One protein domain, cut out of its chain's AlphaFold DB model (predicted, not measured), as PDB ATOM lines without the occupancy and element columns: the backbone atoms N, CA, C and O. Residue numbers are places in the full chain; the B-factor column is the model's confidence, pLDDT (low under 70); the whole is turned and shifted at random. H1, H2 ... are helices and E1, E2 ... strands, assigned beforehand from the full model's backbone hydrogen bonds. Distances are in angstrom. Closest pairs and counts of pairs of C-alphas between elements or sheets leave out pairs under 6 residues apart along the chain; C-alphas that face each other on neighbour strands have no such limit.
ATOM      1  N   ASN A   3     -28.570  17.034  17.166       74.06
ATOM      2  CA  ASN A   3     -27.660  17.504  18.207       74.06
ATOM      3  C   ASN A   3     -28.449  17.857  19.469       74.06
ATOM      4  O   ASN A   3     -29.542  18.410  19.379       74.06
ATOM      5  N   SER A   4     -27.865  17.642  20.651       77.69
ATOM      6  CA  SER A   4     -28.464  18.038  21.938       77.69
ATOM      7  C   SER A   4     -28.868  19.523  21.961       77.69
ATOM      8  O   SER A   4     -29.840  19.899  22.607       77.69
ATOM      9  N   ALA A   5     -28.138  20.362  21.215       80.56
ATOM     10  CA  ALA A   5     -28.439  21.779  21.025       80.56
ATOM     11  C   ALA A   5     -29.775  22.021  20.314       80.56
ATOM     12  O   ALA A   5     -30.499  22.933  20.697       80.56
ATOM     13  N   ASP A   6     -30.114  21.195  19.325       82.88
ATOM     14  CA  ASP A   6     -31.386  21.270  18.609       82.88
ATOM     15  C   ASP A   6     -32.551  20.897  19.535       82.88
ATOM     16  O   ASP A   6     -33.497  21.664  19.670       82.88
ATOM     17  N   LEU A   7     -32.412  19.800  20.290       82.81
ATOM     18  CA  LEU A   7     -33.420  19.351  21.261       82.81
ATOM     19  C   LEU A   7     -33.704  20.414  22.331       82.81
ATOM     20  O   LEU A   7     -34.856  20.688  22.663       82.81
ATOM     21  N   VAL A   8     -32.652  21.050  22.858       83.62
ATOM     22  CA  VAL A   8     -32.796  22.131  23.842       83.62
ATOM     23  C   VAL A   8     -33.394  23.381  23.208       83.62
ATOM     24  O   VAL A   8     -34.199  24.049  23.850       83.62
ATOM     25  N   ASN A   9     -33.045  23.704  21.964       84.81
ATOM     26  CA  ASN A   9     -33.628  24.845  21.267       84.81
ATOM     27  C   ASN A   9     -35.134  24.648  21.035       84.81
ATOM     28  O   ASN A   9     -35.911  25.568  21.282       84.81
ATOM     29  N   GLU A  10     -35.559  23.446  20.643       82.06
ATOM     30  CA  GLU A  10     -36.976  23.093  20.519       82.06
ATOM     31  C   GLU A  10     -37.690  23.170  21.875       82.06
ATOM     32  O   GLU A  10     -38.709  23.848  21.989       82.06
ATOM     33  N   MET A  11     -37.101  22.610  22.936       85.75
ATOM     34  CA  MET A  11     -37.630  22.736  24.299       85.75
ATOM     35  C   MET A  11     -37.802  24.207  24.719       85.75
ATOM     36  O   MET A  11     -38.837  24.577  25.270       85.75
ATOM     37  N   LEU A  12     -36.805  25.061  24.462       82.88
ATOM     38  CA  LEU A  12     -36.849  26.487  24.799       82.88
ATOM     39  C   LEU A  12     -37.885  27.252  23.967       82.88
ATOM     40  O   LEU A  12     -38.486  28.201  24.475       82.88
ATOM     41  N   LYS A  13     -38.115  26.858  22.709       84.00
ATOM     42  CA  LYS A  13     -39.203  27.405  21.890       84.00
ATOM     43  C   LYS A  13     -40.564  27.020  22.460       84.00
ATOM     44  O   LYS A  13     -41.407  27.902  22.602       84.00
ATOM     45  N   GLU A  14     -40.766  25.752  22.823       79.06
ATOM     46  CA  GLU A  14     -42.023  25.288  23.426       79.06
ATOM     47  C   GLU A  14     -42.261  25.924  24.806       79.06
ATOM     48  O   GLU A  14     -43.388  26.295  25.134       79.06
ATOM     49  N   ALA A  15     -41.196  26.164  25.577       81.38
ATOM     50  CA  ALA A  15     -41.272  26.798  26.891       81.38
ATOM     51  C   ALA A  15     -41.741  28.259  26.861       81.38
ATOM     52  O   ALA A  15     -42.215  28.755  27.876       81.38
ATOM     53  N   ARG A  16     -41.668  28.965  25.722       76.38
ATOM     54  CA  ARG A  16     -42.149  30.360  25.629       76.38
ATOM     55  C   ARG A  16     -43.655  30.512  25.848       76.38
ATOM     56  O   ARG A  16     -44.097  31.621  26.131       76.38
ATOM     57  N   GLY A  17     -44.422  29.438  25.682       72.56
ATOM     58  CA  GLY A  17     -45.871  29.423  25.888       72.56
ATOM     59  C   GLY A  17     -46.328  28.453  26.970       72.56
ATOM     60  O   GLY A  17     -47.524  28.217  27.050       72.56
ATOM     61  N   ALA A  18     -45.402  27.877  27.739       79.25
ATOM     62  CA  ALA A  18     -45.680  26.885  28.771       79.25
ATOM     63  C   ALA A  18     -45.129  27.349  30.120       79.25
ATOM     64  O   ALA A  18     -44.239  28.197  30.182       79.25
ATOM     65  N   VAL A  19     -45.607  26.761  31.217       82.56
ATOM     66  CA  VAL A  19     -45.038  27.039  32.544       82.56
ATOM     67  C   VAL A  19     -43.641  26.454  32.664       82.56
ATOM     68  O   VAL A  19     -42.726  27.110  33.162       82.56
ATOM     69  N   VAL A  20     -43.474  25.216  32.211       84.06
ATOM     70  CA  VAL A  20     -42.176  24.551  32.156       84.06
ATOM     71  C   VAL A  20     -42.225  23.433  31.128       84.06
ATOM     72  O   VAL A  20     -43.243  22.764  30.961       84.06
ATOM     73  N   VAL A  21     -41.113  23.224  30.435       89.00
ATOM     74  CA  VAL A  21     -40.923  22.068  29.559       89.00
ATOM     75  C   VAL A  21     -39.760  21.259  30.103       89.00
ATOM     76  O   VAL A  21     -38.763  21.823  30.547       89.00
ATOM     77  N   ALA A  22     -39.888  19.942  30.099       89.50
ATOM     78  CA  ALA A  22     -38.865  19.006  30.511       89.50
ATOM     79  C   ALA A  22     -38.510  18.068  29.357       89.50
ATOM     80  O   ALA A  22     -39.385  17.613  28.632       89.50
ATOM     81  N   ILE A  23     -37.236  17.735  29.199       90.31
ATOM     82  CA  ILE A  23     -36.795  16.629  28.348       90.31
ATOM     83  C   ILE A  23     -36.702  15.390  29.228       90.31
ATOM     84  O   ILE A  23     -35.951  15.391  30.205       90.31
ATOM     85  N   ALA A  24     -37.447  14.347  28.874       90.50
ATOM     86  CA  ALA A  24     -37.343  13.036  29.492       90.50
ATOM     87  C   ALA A  24     -36.178  12.271  28.855       90.50
ATOM     88  O   ALA A  24     -36.145  12.048  27.641       90.50
ATOM     89  N   VAL A  25     -35.215  11.881  29.684       90.56
ATOM     90  CA  VAL A  25     -34.046  11.094  29.298       90.56
ATOM     91  C   VAL A  25     -34.113   9.758  30.017       90.56
ATOM     92  O   VAL A  25     -33.901   9.690  31.228       90.56
ATOM     93  N   GLY A  26     -34.426   8.710  29.264       88.44
ATOM     94  CA  GLY A  26     -34.480   7.346  29.769       88.44
ATOM     95  C   GLY A  26     -33.078   6.770  29.945       88.44
ATOM     96  O   GLY A  26     -32.230   6.884  29.058       88.44
ATOM     97  N   PHE A  27     -32.837   6.151  31.092       87.19
ATOM     98  CA  PHE A  27     -31.713   5.261  31.360       87.19
ATOM     99  C   PHE A  27     -32.241   3.832  31.525       87.19
ATOM    100  O   PHE A  27     -33.446   3.603  31.561       87.19
ATOM    101  N   ALA A  28     -31.333   2.861  31.633       81.88
ATOM    102  CA  ALA A  28     -31.709   1.460  31.813       81.88
ATOM    103  C   ALA A  28     -32.500   1.196  33.110       81.88
ATOM    104  O   ALA A  28     -33.323   0.287  33.128       81.88
ATOM    105  N   ASP A  29     -32.247   1.979  34.165       80.62
ATOM    106  CA  ASP A  29     -32.817   1.769  35.507       80.62
ATOM    107  C   ASP A  29     -33.758   2.906  35.953       80.62
ATOM    108  O   ASP A  29     -34.628   2.708  36.790       80.62
ATOM    109  N   ASP A  30     -33.624   4.098  35.364       85.50
ATOM    110  CA  ASP A  30     -34.290   5.322  35.825       85.50
ATOM    111  C   ASP A  30     -34.562   6.294  34.672       85.50
ATOM    112  O   ASP A  30     -33.931   6.227  33.619       85.50
ATOM    113  N   THR A  31     -35.421   7.289  34.899       88.19
ATOM    114  CA  THR A  31     -35.604   8.416  33.972       88.19
ATOM    115  C   THR A  31     -35.211   9.729  34.631       88.19
ATOM    116  O   THR A  31     -35.567  10.021  35.771       88.19
ATOM    117  N   ARG A  32     -34.453  10.548  33.901       89.06
ATOM    118  CA  ARG A  32     -34.035  11.885  34.333       89.06
ATOM    119  C   ARG A  32     -34.743  12.948  33.512       89.06
ATOM    120  O   ARG A  32     -34.974  12.773  32.320       89.06
ATOM    121  N   PHE A  33     -35.017  14.080  34.149       88.88
ATOM    122  CA  PHE A  33     -35.719  15.199  33.532       88.88
ATOM    123  C   PHE A  33     -34.823  16.429  33.476       88.88
ATOM    124  O   PHE A  33     -34.273  16.857  34.493       88.88
ATOM    125  N   ILE A  34     -34.685  17.013  32.288       88.75
ATOM    126  CA  ILE A  34     -33.998  18.294  32.100       88.75
ATOM    127  C   ILE A  34     -35.037  19.374  31.869       88.75
ATOM    128  O   ILE A  34     -35.704  19.367  30.843       88.75
ATOM    129  N   PHE A  35     -35.156  20.316  32.798       87.69
ATOM    130  CA  PHE A  35     -36.153  21.382  32.712       87.69
ATOM    131  C   PHE A  35     -35.612  22.598  31.956       87.69
ATOM    132  O   PHE A  35     -34.470  23.014  32.157       87.69
ATOM    133  N   SER A  36     -36.469  23.233  31.156       84.62
ATOM    134  CA  SER A  36     -36.203  24.491  30.449       84.62
ATOM    135  C   SER A  36     -35.845  25.632  31.394       84.62
ATOM    136  O   SER A  36     -35.142  26.560  31.007       84.62
ATOM    137  N   SER A  37     -36.313  25.548  32.637       80.06
ATOM    138  CA  SER A  37     -36.093  26.548  33.677       80.06
ATOM    139  C   SER A  37     -34.758  26.381  34.423       80.06
ATOM    140  O   SER A  37     -34.473  27.173  35.324       80.06
ATOM    141  N   GLN A  38     -33.943  25.368  34.089       80.69
ATOM    142  CA  GLN A  38     -32.581  25.217  34.618       80.69
ATOM    143  C   GLN A  38     -31.623  26.234  33.980       80.69
ATOM    144  O   GLN A  38     -31.830  26.689  32.859       80.69
ATOM    145  N   ARG A  39     -30.517  26.561  34.666       75.50
ATOM    146  CA  ARG A  39     -29.511  27.512  34.151       75.50
ATOM    147  C   ARG A  39     -28.814  27.040  32.871       75.50
ATOM    148  O   ARG A  39     -28.482  27.868  32.029       75.50
ATOM    149  N   GLN A  40     -28.534  25.741  32.741       81.19
ATOM    150  CA  GLN A  40     -27.757  25.188  31.623       81.19
ATOM    151  C   GLN A  40     -28.349  23.863  31.105       81.19
ATOM    152  O   GLN A  40     -27.682  22.828  31.160       81.19
ATOM    153  N   PRO A  41     -29.577  23.871  30.550       84.75
ATOM    154  CA  PRO A  41     -30.257  22.650  30.116       84.75
ATOM    155  C   PRO A  41     -29.479  21.897  29.031       84.75
ATOM    156  O   PRO A  41     -29.471  20.672  29.009       84.75
ATOM    157  N   LEU A  42     -28.758  22.617  28.165       86.75
ATOM    158  CA  LEU A  42     -27.915  22.006  27.139       86.75
ATOM    159  C   LEU A  42     -26.745  21.210  27.726       86.75
ATOM    160  O   LEU A  42     -26.483  20.096  27.280       86.75
ATOM    161  N   SER A  43     -26.040  21.775  28.712       86.81
ATOM    162  CA  SER A  43     -24.919  21.075  29.351       86.81
ATOM    163  C   SER A  43     -25.404  19.849  30.112       86.81
ATOM    164  O   SER A  43     -24.791  18.791  30.005       86.81
ATOM    165  N   GLU A  44     -26.519  19.964  30.829       87.56
ATOM    166  CA  GLU A  44     -27.085  18.840  31.573       87.56
ATOM    167  C   GLU A  44     -27.568  17.729  30.639       87.56
ATOM    168  O   GLU A  44     -27.203  16.571  30.829       87.56
ATOM    169  N   LEU A  45     -28.277  18.069  29.558       87.00
ATOM    170  CA  LEU A  45     -28.669  17.092  28.546       87.00
ATOM    171  C   LEU A  45     -27.449  16.379  27.947       87.00
ATOM    172  O   LEU A  45     -27.449  15.158  27.815       87.00
ATOM    173  N   ASN A  46     -26.389  17.121  27.623       88.31
ATOM    174  CA  ASN A  46     -25.178  16.538  27.050       88.31
ATOM    175  C   ASN A  46     -24.464  15.595  28.037       88.31
ATOM    176  O   ASN A  46     -23.983  14.533  27.637       88.31
ATOM    177  N   LYS A  47     -24.463  15.927  29.337       89.00
ATOM    178  CA  LYS A  47     -23.973  15.032  30.395       89.00
ATOM    179  C   LYS A  47     -24.804  13.758  30.495       89.00
ATOM    180  O   LYS A  47     -24.224  12.685  30.634       89.00
ATOM    181  N   LEU A  48     -26.134  13.856  30.436       88.94
ATOM    182  CA  LEU A  48     -27.005  12.682  30.498       88.94
ATOM    183  C   LEU A  48     -26.789  11.765  29.290       88.94
ATOM    184  O   LEU A  48     -26.613  10.565  29.477       88.94
ATOM    185  N   ILE A  49     -26.685  12.333  28.088       88.44
ATOM    186  CA  ILE A  49     -26.371  11.581  26.865       88.44
ATOM    187  C   ILE A  49     -24.993  10.921  26.967       88.44
ATOM    188  O   ILE A  49     -24.855   9.731  26.696       88.44
ATOM    189  N   SER A  50     -23.980  11.651  27.440       87.38
ATOM    190  CA  SER A  50     -22.631  11.100  27.647       87.38
ATOM    191  C   SER A  50     -22.591   9.981  28.692       87.38
ATOM    192  O   SER A  50     -21.706   9.133  28.654       87.38
ATOM    193  N   ARG A  51     -23.550   9.957  29.623       87.12
ATOM    194  CA  ARG A  51     -23.730   8.883  30.610       87.12
ATOM    195  C   ARG A  51     -24.501   7.674  30.067       87.12
ATOM    196  O   ARG A  51     -24.734   6.739  30.825       87.12
ATOM    197  N   GLY A  52     -24.890   7.687  28.792       86.88
ATOM    198  CA  GLY A  52     -25.681   6.629  28.161       86.88
ATOM    199  C   GLY A  52     -27.194   6.827  28.273       86.88
ATOM    200  O   GLY A  52     -27.940   5.888  28.019       86.88
ATOM    201  N   GLY A  53     -27.654   8.016  28.671       88.25
ATOM    202  CA  GLY A  53     -29.072   8.356  28.705       88.25
ATOM    203  C   GLY A  53     -29.605   8.700  27.318       88.25
ATOM    204  O   GLY A  53     -28.992   9.470  26.579       88.25
ATOM    205  N   SER A  54     -30.780   8.181  26.986       88.56
ATOM    206  CA  SER A  54     -31.431   8.410  25.700       88.56
ATOM    207  C   SER A  54     -32.584   9.397  25.863       88.56
ATOM    208  O   SER A  54     -33.524   9.118  26.608       88.56
ATOM    209  N   PRO A  55     -32.549  10.567  25.205       89.00
ATOM    210  CA  PRO A  55     -33.677  11.489  25.210       89.00
ATOM    211  C   PRO A  55     -34.842  10.843  24.455       89.00
ATOM    212  O   PRO A  55     -34.752  10.637  23.250       89.00
ATOM    213  N   ILE A  56     -35.921  10.520  25.167       89.69
ATOM    214  CA  ILE A  56     -37.083   9.796  24.623       89.69
ATOM    215  C   ILE A  56     -38.220  10.745  24.219       89.69
ATOM    216  O   ILE A  56     -38.987  10.459  23.301       89.69
ATOM    217  N   GLY A  57     -38.306  11.917  24.851       89.94
ATOM    218  CA  GLY A  57     -39.316  12.910  24.504       89.94
ATOM    219  C   GLY A  57     -39.270  14.187  25.329       89.94
ATOM    220  O   GLY A  57     -38.411  14.387  26.190       89.94
ATOM    221  N   LEU A  58     -40.238  15.047  25.043       89.69
ATOM    222  CA  LEU A  58     -40.527  16.302  25.716       89.69
ATOM    223  C   LEU A  58     -41.814  16.158  26.531       89.69
ATOM    224  O   LEU A  58     -42.794  15.574  26.077       89.69
ATOM    225  N   LEU A  59     -41.813  16.739  27.721       89.38
ATOM    226  CA  LEU A  59     -42.955  16.883  28.608       89.38
ATOM    227  C   LEU A  59     -43.195  18.377  28.784       89.38
ATOM    228  O   LEU A  59     -42.360  19.094  29.325       89.38
ATOM    229  N   ARG A  60     -44.322  18.867  28.297       89.44
ATOM    230  CA  ARG A  60     -44.748  20.251  28.438       89.44
ATOM    231  C   ARG A  60     -45.784  20.333  29.541       89.44
ATOM    232  O   ARG A  60     -46.755  19.591  29.532       89.44
ATOM    233  N   PHE A  61     -45.608  21.280  30.447       87.12
ATOM    234  CA  PHE A  61     -46.572  21.556  31.495       87.12
ATOM    235  C   PHE A  61     -47.078  22.978  31.340       87.12
ATOM    236  O   PHE A  61     -46.313  23.945  31.393       87.12
ATOM    237  N   ASP A  62     -48.381  23.090  31.144       84.69
ATOM    238  CA  ASP A  62     -49.094  24.342  30.981       84.69
ATOM    239  C   ASP A  62     -50.039  24.558  32.156       84.69
ATOM    240  O   ASP A  62     -50.592  23.612  32.713       84.69
ATOM    241  N   ARG A  63     -50.209  25.810  32.573       80.06
ATOM    242  CA  ARG A  63     -51.125  26.142  33.665       80.06
ATOM    243  C   ARG A  63     -52.366  26.766  33.073       80.06
ATOM    244  O   ARG A  63     -52.353  27.936  32.700       80.06
ATOM    245  N   GLU A  64     -53.438  25.993  33.060       80.44
ATOM    246  CA  GLU A  64     -54.753  26.468  32.668       80.44
ATOM    247  C   GLU A  64     -55.555  26.766  33.941       80.44
ATOM    248  O   GLU A  64     -56.113  25.889  34.599       80.44
ATOM    249  N   GLY A  65     -55.526  28.032  34.367       77.94
ATOM    250  CA  GLY A  65     -56.184  28.471  35.599       77.94
ATOM    251  C   GLY A  65     -55.566  27.866  36.869       77.94
ATOM    252  O   GLY A  65     -54.436  28.196  37.253       77.94
ATOM    253  N   THR A  66     -56.341  27.030  37.565       75.31
ATOM    254  CA  THR A  66     -55.933  26.342  38.804       75.31
ATOM    255  C   THR A  66     -55.348  24.956  38.565       75.31
ATOM    256  O   THR A  66     -54.719  24.416  39.475       75.31
ATOM    257  N   GLU A  67     -55.522  24.396  37.371       77.81
ATOM    258  CA  GLU A  67     -55.047  23.063  37.013       77.81
ATOM    259  C   GLU A  67     -53.774  23.147  36.170       77.81
ATOM    260  O   GLU A  67     -53.513  24.131  35.470       77.81
ATOM    261  N   ILE A  68     -52.941  22.113  36.278       78.69
ATOM    262  CA  ILE A  68     -51.754  21.979  35.441       78.69
ATOM    263  C   ILE A  68     -52.033  20.893  34.414       78.69
ATOM    264  O   ILE A  68     -52.203  19.731  34.772       78.69
ATOM    265  N   GLN A  69     -52.069  21.282  33.145       83.31
ATOM    266  CA  GLN A  69     -52.182  20.361  32.029       83.31
ATOM    267  C   GLN A  69     -50.787  19.929  31.583       83.31
ATOM    268  O   GLN A  69     -49.963  20.738  31.151       83.31
ATOM    269  N   GLY A  70     -50.521  18.633  31.694       85.00
ATOM    270  CA  GLY A  70     -49.357  18.000  31.096       85.00
ATOM    271  C   GLY A  70     -49.651  17.579  29.658       85.00
ATOM    272  O   GLY A  70     -50.701  17.021  29.364       85.00
ATOM    273  N   SER A  71     -48.713  17.822  28.755       88.75
ATOM    274  CA  SER A  71     -48.680  17.290  27.395       88.75
ATOM    275  C   SER A  71     -47.335  16.614  27.170       88.75
ATOM    276  O   SER A  71     -46.315  17.108  27.641       88.75
ATOM    277  N   TYR A  72     -47.297  15.506  26.436       89.19
ATOM    278  CA  TYR A  72     -46.040  14.874  26.042       89.19
ATOM    279  C   TYR A  72     -45.891  14.870  24.527       89.19
ATOM    280  O   TYR A  72     -46.866  14.813  23.778       89.19
ATOM    281  N   ARG A  73     -44.644  14.917  24.073       89.06
ATOM    282  CA  ARG A  73     -44.275  14.776  22.671       89.06
ATOM    283  C   ARG A  73     -43.041  13.876  22.584       89.06
ATOM    284  O   ARG A  73     -41.967  14.310  22.999       89.06
ATOM    285  N   PRO A  74     -43.153  12.645  22.059       89.94
ATOM    286  CA  PRO A  74     -41.973  11.828  21.789       89.94
ATOM    287  C   PRO A  74     -41.088  12.514  20.741       89.94
ATOM    288  O   PRO A  74     -41.587  13.246  19.879       89.94
ATOM    289  N   PHE A  75     -39.775  12.289  20.801       85.88
ATOM    290  CA  PHE A  75     -38.899  12.744  19.717       85.88
ATOM    291  C   PHE A  75     -39.178  11.957  18.439       85.88
ATOM    292  O   PHE A  75     -39.647  10.827  18.501       85.88
ATOM    293  N   GLU A  76     -38.863  12.527  17.272       82.00
ATOM    294  CA  GLU A  76     -39.133  11.872  15.977       82.00
ATOM    295  C   GLU A  76     -38.492  10.487  15.860       82.00
ATOM    296  O   GLU A  76     -39.056   9.601  15.230       82.00
ATOM    297  N   GLU A  77     -37.348  10.291  16.516       79.81
ATOM    298  CA  GLU A  77     -36.639   9.009  16.576       79.81
ATOM    299  C   GLU A  77     -37.463   7.921  17.284       79.81
ATOM    300  O   GLU A  77     -37.348   6.751  16.939       79.81
ATOM    301  N   TYR A  78     -38.342   8.323  18.204       84.56
ATOM    302  CA  TYR A  78     -39.187   7.461  19.030       84.56
ATOM    303  C   TYR A  78     -40.687   7.627  18.735       84.56
ATOM    304  O   TYR A  78     -41.529   7.020  19.392       84.56
ATOM    305  N   ALA A  79     -41.061   8.453  17.754       80.69
ATOM    306  CA  ALA A  79     -42.459   8.780  17.479       80.69
ATOM    307  C   ALA A  79     -43.272   7.557  17.023       80.69
ATOM    308  O   ALA A  79     -44.470   7.491  17.289       80.69
ATOM    309  N   GLY A  80     -42.615   6.593  16.369       81.88
ATOM    310  CA  GLY A  80     -43.209   5.316  15.964       81.88
ATOM    311  C   GLY A  80     -43.154   4.219  17.031       81.88
ATOM    312  O   GLY A  80     -43.661   3.130  16.785       81.88
ATOM    313  N   GLU A  81     -42.542   4.471  18.189       87.12
ATOM    314  CA  GLU A  81     -42.400   3.472  19.245       87.12
ATOM    315  C   GLU A  81     -43.533   3.598  20.272       87.12
ATOM    316  O   GLU A  81     -43.543   4.488  21.124       87.12
ATOM    317  N   GLU A  82     -44.496   2.675  20.210       86.94
ATOM    318  CA  GLU A  82     -45.678   2.665  21.087       86.94
ATOM    319  C   GLU A  82     -45.309   2.615  22.577       86.94
ATOM    320  O   GLU A  82     -45.965   3.246  23.409       86.94
ATOM    321  N   TRP A  83     -44.216   1.925  22.927       86.94
ATOM    322  CA  TRP A  83     -43.742   1.851  24.309       86.94
ATOM    323  C   TRP A  83     -43.287   3.216  24.842       86.94
ATOM    324  O   TRP A  83     -43.524   3.509  26.012       86.94
ATOM    325  N   VAL A  84     -42.704   4.082  24.000       88.69
ATOM    326  CA  VAL A  84     -42.294   5.436  24.405       88.69
ATOM    327  C   VAL A  84     -43.511   6.305  24.659       88.69
ATOM    328  O   VAL A  84     -43.547   7.045  25.638       88.69
ATOM    329  N   GLN A  85     -44.531   6.192  23.810       87.50
ATOM    330  CA  GLN A  85     -45.778   6.924  23.997       87.50
ATOM    331  C   GLN A  85     -46.469   6.515  25.302       87.50
ATOM    332  O   GLN A  85     -46.842   7.386  26.085       87.50
ATOM    333  N   GLY A  86     -46.579   5.209  25.568       89.06
ATOM    334  CA  GLY A  86     -47.147   4.694  26.815       89.06
ATOM    335  C   GLY A  86     -46.335   5.104  28.045       89.06
ATOM    336  O   GLY A  86     -46.905   5.503  29.059       89.06
ATOM    337  N   TYR A  87     -45.006   5.080  27.944       89.25
ATOM    338  CA  TYR A  87     -44.124   5.494  29.031       89.25
ATOM    339  C   TYR A  87     -44.241   6.994  29.334       89.25
ATOM    340  O   TYR A  87     -44.427   7.377  30.486       89.25
ATOM    341  N   LEU A  88     -44.199   7.854  28.310       88.44
ATOM    342  CA  LEU A  88     -44.376   9.302  28.461       88.44
ATOM    343  C   LEU A  88     -45.769   9.665  28.991       88.44
ATOM    344  O   LEU A  88     -45.886  10.574  29.811       88.44
ATOM    345  N   ALA A  89     -46.809   8.948  28.560       88.44
ATOM    346  CA  ALA A  89     -48.152   9.102  29.106       88.44
ATOM    347  C   ALA A  89     -48.195   8.735  30.600       88.44
ATOM    348  O   ALA A  89     -48.750   9.490  31.391       88.44
ATOM    349  N   GLY A  90     -47.546   7.637  31.002       88.75
ATOM    350  CA  GLY A  90     -47.410   7.263  32.413       88.75
ATOM    351  C   GLY A  90     -46.646   8.306  33.234       88.75
ATOM    352  O   GLY A  90     -47.028   8.613  34.357       88.75
ATOM    353  N   LEU A  91     -45.614   8.931  32.661       86.44
ATOM    354  CA  LEU A  91     -44.894  10.024  33.319       86.44
ATOM    355  C   LEU A  91     -45.776  11.256  33.560       86.44
ATOM    356  O   LEU A  91     -45.596  11.943  34.563       86.44
ATOM    357  N   LEU A  92     -46.736  11.539  32.673       85.06
ATOM    358  CA  LEU A  92     -47.694  12.622  32.895       85.06
ATOM    359  C   LEU A  92     -48.689  12.342  34.019       85.06
ATOM    360  O   LEU A  92     -49.169  13.300  34.619       85.06
ATOM    361  N   ASP A  93     -48.978  11.082  34.344       85.94
ATOM    362  CA  ASP A  93     -49.785  10.755  35.529       85.94
ATOM    363  C   ASP A  93     -49.108  11.295  36.806       85.94
ATOM    364  O   ASP A  93     -49.746  11.863  37.691       85.94
ATOM    365  N   HIS A  94     -47.771  11.287  36.808       84.25
ATOM    366  CA  HIS A  94     -46.910  11.862  37.845       84.25
ATOM    367  C   HIS A  94     -46.473  13.312  37.553       84.25
ATOM    368  O   HIS A  94     -45.486  13.804  38.110       84.25
ATOM    369  N   ALA A  95     -47.205  14.041  36.701       77.94
ATOM    370  CA  ALA A  95     -46.884  15.415  36.306       77.94
ATOM    371  C   ALA A  95     -46.640  16.345  37.503       77.94
ATOM    372  O   ALA A  95     -45.715  17.158  37.485       77.94
ATOM    373  N   GLN A  96     -47.452  16.227  38.558       78.06
ATOM    374  CA  GLN A  96     -47.318  17.059  39.754       78.06
ATOM    375  C   GLN A  96     -45.981  16.841  40.471       78.06
ATOM    376  O   GLN A  96     -45.365  17.816  40.901       78.06
ATOM    377  N   GLU A  97     -45.510  15.597  40.569       82.56
ATOM    378  CA  GLU A  97     -44.223  15.260  41.190       82.56
ATOM    379  C   GLU A  97     -43.057  15.784  40.347       82.56
ATOM    380  O   GLU A  97     -42.150  16.434  40.866       82.56
ATOM    381  N   ILE A  98     -43.130  15.614  39.024       82.62
ATOM    382  CA  ILE A  98     -42.134  16.140  38.077       82.62
ATOM    383  C   ILE A  98     -42.033  17.671  38.184       82.62
ATOM    384  O   ILE A  98     -40.940  18.243  38.156       82.62
ATOM    385  N   LEU A  99     -43.164  18.350  38.365       78.81
ATOM    386  CA  LEU A  99     -43.218  19.796  38.577       78.81
ATOM    387  C   LEU A  99     -42.675  20.232  39.938       78.81
ATOM    388  O   LEU A  99     -42.085  21.309  40.046       78.81
ATOM    389  N   GLN A 100     -42.856  19.426  40.983       80.94
ATOM    390  CA  GLN A 100     -42.204  19.684  42.266       80.94
ATOM    391  C   GLN A 100     -40.683  19.575  42.131       80.94
ATOM    392  O   GLN A 100     -39.981  20.522  42.489       80.94
ATOM    393  N   LEU A 101     -40.186  18.519  41.477       78.12
ATOM    394  CA  LEU A 101     -38.757  18.334  41.199       78.12
ATOM    395  C   LEU A 101     -38.166  19.501  40.397       78.12
ATOM    396  O   LEU A 101     -37.027  19.918  40.638       78.12
ATOM    397  N   SER A 102     -38.935  20.074  39.462       74.12
ATOM    398  CA  SER A 102     -38.495  21.248  38.705       74.12
ATOM    399  C   SER A 102     -38.316  22.473  39.604       74.12
ATOM    400  O   SER A 102     -37.371  23.238  39.417       74.12
ATOM    401  N   ARG A 103     -39.210  22.667  40.583       71.19
ATOM    402  CA  ARG A 103     -39.127  23.765  41.560       71.19
ATOM    403  C   ARG A 103     -37.980  23.563  42.545       71.19
ATOM    404  O   ARG A 103     -37.280  24.524  42.847       71.19
ATOM    405  N   GLU A 104     -37.752  22.336  43.003       67.88
ATOM    406  CA  GLU A 104     -36.620  22.002  43.877       67.88
ATOM    407  C   GLU A 104     -35.281  22.205  43.165       67.88
ATOM    408  O   GLU A 104     -34.372  22.820  43.718       67.88
TER     409      GLU A 104
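This is residues 3 to 104 of the 112 residues of an uncharacterized protein of Methanoregula sp. PtaU1.Bin006 (UniProt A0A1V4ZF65). A strongly twisted four-stranded sheet forms the middle of three layers, with H1 and H2 over one face and H3 and H4 over the other. The 102 printed residues hold H1 E1 E2 H2 E3 E4 H3 H4 along the chain; the sheet's order is E2 E1 E3 E4, antiparallel throughout. The class is mixed, helices and strands, and the whole is compact, with a radius of gyration of the C-alphas of 12.6 A and spans of 38 by 31 by 23 A.

Inner strands E1, residues 20 to 26, and E3, residues 54 to 64, are antiparallel neighbours; N 22 and O 59 are 2.7 A apart, within hydrogen-bond range. Edge strand E2, residues 31 to 35, forms a hairpin with E1, with N 23 and O 34 at 2.8 A. Edge strand E4, residues 67 to 74, forms a hairpin with E3, with N 60 and O 71 at 2.7 A. H1, residues 4 to 15, is on the sheet at a height of 9.0 A, along the strands; its residues 4 to 8 alone touch H2, residues 41 to 50, with closest C-alphas Val 8 and Leu 42 at 5.9 A. E2, H2 and E3 form a split strand-helix-strand unit, two strands running the same way with E1 between them, its crossover right-handed. On the opposite face are H3, residues 82 to 93, and H4, residues 95 to 104, which meet only through their link. The closest C-alphas of H3 and E4 are Leu 92 and Gly 70, 5.9 A; those of H4 and E4 are Ala 95 and Gly 70, 6.3 A. In the four helices every O i to N i+4 pair is within hydrogen-bond range.

H1 begins at C-alpha 4 (-28.464, 18.038, 21.938); H4 ends at C-alpha 104 (-36.620, 22.002, 43.877). E3 measures 30.3 A and E4 23.0 A.

The printed part has no cut and no long link. Residue 104 is under 70 in pLDDT.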